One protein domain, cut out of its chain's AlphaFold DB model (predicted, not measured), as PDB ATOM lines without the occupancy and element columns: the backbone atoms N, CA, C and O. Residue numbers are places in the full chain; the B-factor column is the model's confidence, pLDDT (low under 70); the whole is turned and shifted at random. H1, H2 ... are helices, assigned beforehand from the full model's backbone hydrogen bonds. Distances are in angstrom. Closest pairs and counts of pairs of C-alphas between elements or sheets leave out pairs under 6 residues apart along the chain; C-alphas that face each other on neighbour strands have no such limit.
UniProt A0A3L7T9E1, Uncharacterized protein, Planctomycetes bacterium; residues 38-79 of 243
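What this domain is: This is residues 38 to 79 of the 243 residues of an uncharacterized protein of Planctomycetes bacterium (UniProt A0A3L7T9E1). One long helix, H1, runs nearly the whole length of a thin rod, and past its last residue the chain turns a corner into a short helix, H2, which makes a small foot set crosswise at that end. The printed part has 42 residues with two named helices, H1 then H2, and no named strand; its class is all helix. It is extended, with a radius of gyration of the C-alphas of 16.8 A and spans of 51 by 17 by 9 A.

How they stand to each other: H1, residues 38 to 67, is the longest helix, and its residues 38 to 66 stand free. H2, residues 72 to 77, is close to H1 but not clearly touching it: the closest C-alphas, those of Asp 67 and Val 75, are 7.4 A apart. Their lines are about perpendicular, at 88 degrees. In H1 and H2 every O i to N i+4 pair is within hydrogen-bond range.

Where its parts are: H1 measures 42.8 A from C-alpha 38 at (581.278, 293.179, 486.895) to C-alpha 67 at (586.518, 271.894, 450.169). H2 ends with C-alpha 77 at (576.636, 265.379, 445.168).

The domain as a whole: The two C-alphas farthest apart, those of Leu 38 and Glu 73, are 50.8 A apart. The printed part has no cut, and the link from H1 to H2 is tight. Residues 64 to 69 have pLDDT under 70.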
ATOM      1  N   LEU A  38     581.772 292.847 488.236       94.31
ATOM      2  CA  LEU A  38     581.278 293.179 486.895       94.31
ATOM      3  C   LEU A  38     582.412 293.310 485.876       94.31
ATOM      4  O   LEU A  38     582.254 292.861 484.738       94.31
ATOM      5  N   ILE A  39     583.546 293.900 486.263       96.44
ATOM      6  CA  ILE A  39     584.730 293.991 485.400       96.44
ATOM      7  C   ILE A  39     585.247 292.590 485.080       96.44
ATOM      8  O   ILE A  39     585.494 292.291 483.911       96.44
ATOM      9  N   GLU A  40     585.365 291.723 486.083       96.38
ATOM     10  CA  GLU A  40     585.885 290.371 485.887       96.38
ATOM     11  C   GLU A  40     584.949 289.518 485.026       96.38
ATOM     12  O   GLU A  40     585.373 288.948 484.022       96.38
ATOM     13  N   ARG A  41     583.644 289.538 485.306       92.12
ATOM     14  CA  ARG A  41     582.636 288.841 484.491       92.12
ATOM     15  C   ARG A  41     582.579 289.351 483.059       92.12
ATOM     16  O   ARG A  41     582.401 288.569 482.125       92.12
ATOM     17  N   THR A  42     582.740 290.658 482.868       95.00
ATOM     18  CA  THR A  42     582.799 291.248 481.527       95.00
ATOM     19  C   THR A  42     584.034 290.751 480.781       95.00
ATOM     20  O   THR A  42     583.911 290.325 479.634       95.00
ATOM     21  N   ARG A  43     585.198 290.694 481.442       95.81
ATOM     22  CA  ARG A  43     586.430 290.134 480.862       95.81
ATOM     23  C   ARG A  43     586.285 288.659 480.504       95.81
ATOM     24  O   ARG A  43     586.662 288.279 479.400       95.81
ATOM     25  N   GLU A  44     585.713 287.841 481.385       93.81
ATOM     26  CA  GLU A  44     585.460 286.416 481.123       93.81
ATOM     27  C   GLU A  44     584.555 286.216 479.903       93.81
ATOM     28  O   GLU A  44     584.836 285.385 479.029       93.81
ATOM     29  N   ARG A  45     583.472 286.997 479.818       94.69
ATOM     30  CA  ARG A  45     582.538 286.960 478.690       94.69
ATOM     31  C   ARG A  45     583.231 287.353 477.393       94.69
ATOM     32  O   ARG A  45     583.069 286.663 476.387       94.69
ATOM     33  N   ASP A  46     583.984 288.443 477.405       93.44
ATOM     34  CA  ASP A  46     584.633 288.966 476.206       93.44
ATOM     35  C   ASP A  46     585.758 288.024 475.741       93.44
ATOM     36  O   ASP A  46     585.853 287.726 474.551       93.44
ATOM     37  N   ALA A  47     586.516 287.434 476.671       92.31
ATOM     38  CA  ALA A  47     587.500 286.393 476.372       92.31
ATOM     39  C   ALA A  47     586.852 285.127 475.789       92.31
ATOM     40  O   ALA A  47     587.381 284.526 474.853       92.31
ATOM     41  N   SER A  48     585.693 284.721 476.309       81.00
ATOM     42  CA  SER A  48     584.956 283.563 475.788       81.00
ATOM     43  C   SER A  48     584.417 283.828 474.382       81.00
ATOM     44  O   SER A  48     584.546 282.977 473.506       81.00
ATOM     45  N   ARG A  49     583.883 285.030 474.132       90.81
ATOM     46  CA  ARG A  49     583.430 285.450 472.798       90.81
ATOM     47  C   ARG A  49     584.574 285.492 471.790       90.81
ATOM     48  O   ARG A  49     584.398 285.021 470.672       90.81
ATOM     49  N   ALA A  50     585.743 285.988 472.193       90.50
ATOM     50  CA  ALA A  50     586.929 285.996 471.341       90.50
ATOM     51  C   ALA A  50     587.359 284.573 470.943       90.50
ATOM     52  O   ALA A  50     587.630 284.321 469.772       90.50
ATOM     53  N   LYS A  51     587.338 283.622 471.887       87.25
ATOM     54  CA  LYS A  51     587.644 282.209 471.602       87.25
ATOM     55  C   LYS A  51     586.639 281.567 470.651       87.25
ATOM     56  O   LYS A  51     587.041 280.802 469.782       87.25
ATOM     57  N   VAL A  52     585.347 281.865 470.807       89.06
ATOM     58  CA  VAL A  52     584.309 281.367 469.890       89.06
ATOM     59  C   VAL A  52     584.553 281.897 468.479       89.06
ATOM     60  O   VAL A  52     584.624 281.095 467.557       89.06
ATOM     61  N   ALA A  53     584.798 283.200 468.322       87.94
ATOM     62  CA  ALA A  53     585.085 283.794 467.016       87.94
ATOM     63  C   ALA A  53     586.359 283.214 466.361       87.94
ATOM     64  O   ALA A  53     586.391 282.972 465.153       87.94
ATOM     65  N   GLU A  54     587.407 282.948 467.148       88.19
ATOM     66  CA  GLU A  54     588.636 282.306 466.663       88.19
ATOM     67  C   GLU A  54     588.382 280.866 466.193       88.19
ATOM     68  O   GLU A  54     588.855 280.462 465.130       88.19
ATOM     69  N   LEU A  55     587.621 280.086 466.965       85.31
ATOM     70  CA  LEU A  55     587.267 278.715 466.607       85.31
ATOM     71  C   LEU A  55     586.359 278.667 465.378       85.31
ATOM     72  O   LEU A  55     586.586 277.836 464.506       85.31
ATOM     73  N   GLU A  56     585.382 279.566 465.272       84.81
ATOM     74  CA  GLU A  56     584.529 279.700 464.087       84.81
ATOM     75  C   GLU A  56     585.358 280.029 462.841       84.81
ATOM     76  O   GLU A  56     585.180 279.388 461.805       84.81
ATOM     77  N   THR A  57     586.325 280.947 462.957       80.44
ATOM     78  CA  THR A  57     587.255 281.279 461.864       80.44
ATOM     79  C   THR A  57     588.089 280.062 461.465       80.44
ATOM     80  O   THR A  57     588.158 279.726 460.287       80.44
ATOM     81  N   LYS A  58     588.647 279.327 462.435       78.19
ATOM     82  CA  LYS A  58     589.415 278.097 462.175       78.19
ATOM     83  C   LYS A  58     588.570 276.998 461.537       78.19
ATOM     84  O   LYS A  58     589.057 276.288 460.664       78.19
ATOM     85  N   VAL A  59     587.319 276.833 461.961       80.50
ATOM     86  CA  VAL A  59     586.393 275.862 461.363       80.50
ATOM     87  C   VAL A  59     586.073 276.258 459.926       80.50
ATOM     88  O   VAL A  59     586.139 275.395 459.056       80.50
ATOM     89  N   ALA A  60     585.798 277.538 459.667       72.12
ATOM     90  CA  ALA A  60     585.556 278.050 458.321       72.12
ATOM     91  C   ALA A  60     586.787 277.870 457.415       72.12
ATOM     92  O   ALA A  60     586.662 277.390 456.289       72.12
ATOM     93  N   GLU A  61     587.987 278.173 457.914       70.12
ATOM     94  CA  GLU A  61     589.250 277.957 457.200       70.12
ATOM     95  C   GLU A  61     589.497 276.474 456.910       70.12
ATOM     96  O   GLU A  61     589.848 276.123 455.786       70.12
ATOM     97  N   LEU A  62     589.279 275.584 457.883       71.69
ATOM     98  CA  LEU A  62     589.434 274.139 457.699       71.69
ATOM     99  C   LEU A  62     588.379 273.560 456.752       71.69
ATOM    100  O   LEU A  62     588.711 272.673 455.965       71.69
ATOM    101  N   SER A  63     587.140 274.061 456.779       70.75
ATOM    102  CA  SER A  63     586.119 273.670 455.804       70.75
ATOM    103  C   SER A  63     586.487 274.150 454.407       70.75
ATOM    104  O   SER A  63     586.492 273.344 453.487       70.75
ATOM    105  N   VAL A  64     586.922 275.405 454.253       67.44
ATOM    106  CA  VAL A  64     587.361 275.948 452.960       67.44
ATOM    107  C   VAL A  64     588.602 275.214 452.454       67.44
ATOM    108  O   VAL A  64     588.670 274.897 451.277       67.44
ATOM    109  N   ALA A  65     589.569 274.872 453.308       64.94
ATOM    110  CA  ALA A  65     590.774 274.141 452.910       64.94
ATOM    111  C   ALA A  65     590.496 272.675 452.536       64.94
ATOM    112  O   ALA A  65     591.169 272.123 451.659       64.94
ATOM    113  N   ARG A  66     589.517 272.037 453.190       66.62
ATOM    114  CA  ARG A  66     589.017 270.709 452.812       66.62
ATOM    115  C   ARG A  66     588.280 270.775 451.476       66.62
ATOM    116  O   ARG A  66     588.545 269.958 450.599       66.62
ATOM    117  N   ASP A  67     587.402 271.758 451.324       60.25
ATOM    118  CA  ASP A  67     586.518 271.894 450.169       60.25
ATOM    119  C   ASP A  67     587.270 272.443 448.942       60.25
ATOM    120  O   ASP A  67     586.967 272.053 447.827       60.25
ATOM    121  N   ALA A  68     588.346 273.222 449.112       62.22
ATOM    122  CA  ALA A  68     589.191 273.733 448.022       62.22
ATOM    123  C   ALA A  68     589.979 272.647 447.265       62.22
ATOM    124  O   ALA A  68     590.546 272.918 446.207       62.22
ATOM    125  N   LYS A  69     590.049 271.424 447.803       69.75
ATOM    126  CA  LYS A  69     590.618 270.254 447.112       69.75
ATOM    127  C   LYS A  69     589.555 269.353 446.493       69.75
ATOM    128  O   LYS A  69     589.912 268.386 445.820       69.75
ATOM    129  N   LEU A  70     588.284 269.633 446.749       73.00
ATOM    130  CA  LEU A  70     587.157 268.870 446.247       73.00
ATOM    131  C   LEU A  70     586.482 269.685 445.149       73.00
ATOM    132  O   LEU A  70     586.319 270.896 445.248       73.00
ATOM    133  N   ASP A  71     586.119 269.006 444.072       84.25
ATOM    134  CA  ASP A  71     585.294 269.603 443.033       84.25
ATOM    135  C   ASP A  71     583.954 270.055 443.654       84.25
ATOM    136  O   ASP A  71     583.325 269.245 444.347       84.25
ATOM    137  N   PRO A  72     583.511 271.317 443.481       80.06
ATOM    138  CA  PRO A  72     582.242 271.794 444.036       80.06
ATOM    139  C   PRO A  72     581.051 270.920 443.625       80.06
ATOM    140  O   PRO A  72     580.171 270.680 444.452       80.06
ATOM    141  N   GLU A  73     581.057 270.361 442.410       82.44
ATOM    142  CA  GLU A  73     580.024 269.416 441.969       82.44
ATOM    143  C   GLU A  73     580.022 268.139 442.833       82.44
ATOM    144  O   GLU A  73     578.967 267.646 443.239       82.44
ATOM    145  N   ALA A  74     581.200 267.633 443.206       82.00
ATOM    146  CA  ALA A  74     581.329 266.472 444.083       82.00
ATOM    147  C   ALA A  74     580.886 266.764 445.527       82.00
ATOM    148  O   ALA A  74     580.341 265.875 446.186       82.00
ATOM    149  N   VAL A  75     581.097 267.989 446.025       82.50
ATOM    150  CA  VAL A  75     580.630 268.410 447.359       82.50
ATOM    151  C   VAL A  75     579.104 268.456 447.404       82.50
ATOM    152  O   VAL A  75     578.512 267.939 448.351       82.50
ATOM    153  N   GLU A  76     578.463 269.009 446.374       81.56
ATOM    154  CA  GLU A  76     576.999 269.044 446.262       81.56
ATOM    155  C   GLU A  76     576.389 267.647 446.089       81.56
ATOM    156  O   GLU A  76     575.329 267.351 446.646       81.56
ATOM    157  N   ALA A  77     577.071 266.759 445.363       84.69
ATOM    158  CA  ALA A  77     576.636 265.379 445.168       84.69
ATOM    159  C   ALA A  77     576.889 264.469 446.388       84.69
ATOM    160  O   ALA A  77     576.384 263.337 446.426       84.69
ATOM    161  N   MET A  78     577.667 264.918 447.380       85.44
ATOM    162  CA  MET A  78     578.053 264.094 448.521       85.44
ATOM    163  C   MET A  78     576.834 263.774 449.405       85.44
ATOM    164  O   MET A  78     576.171 264.680 449.914       85.44
ATOM    165  N   PRO A  79     576.528 262.486 449.650       87.06
ATOM    166  CA  PRO A  79     575.403 262.119 450.494       87.06
ATOM    167  C   PRO A  79     575.674 262.516 451.948       87.06
ATOM    168  O   PRO A  79     576.636 262.059 452.568       87.06
TER     169      PRO A  79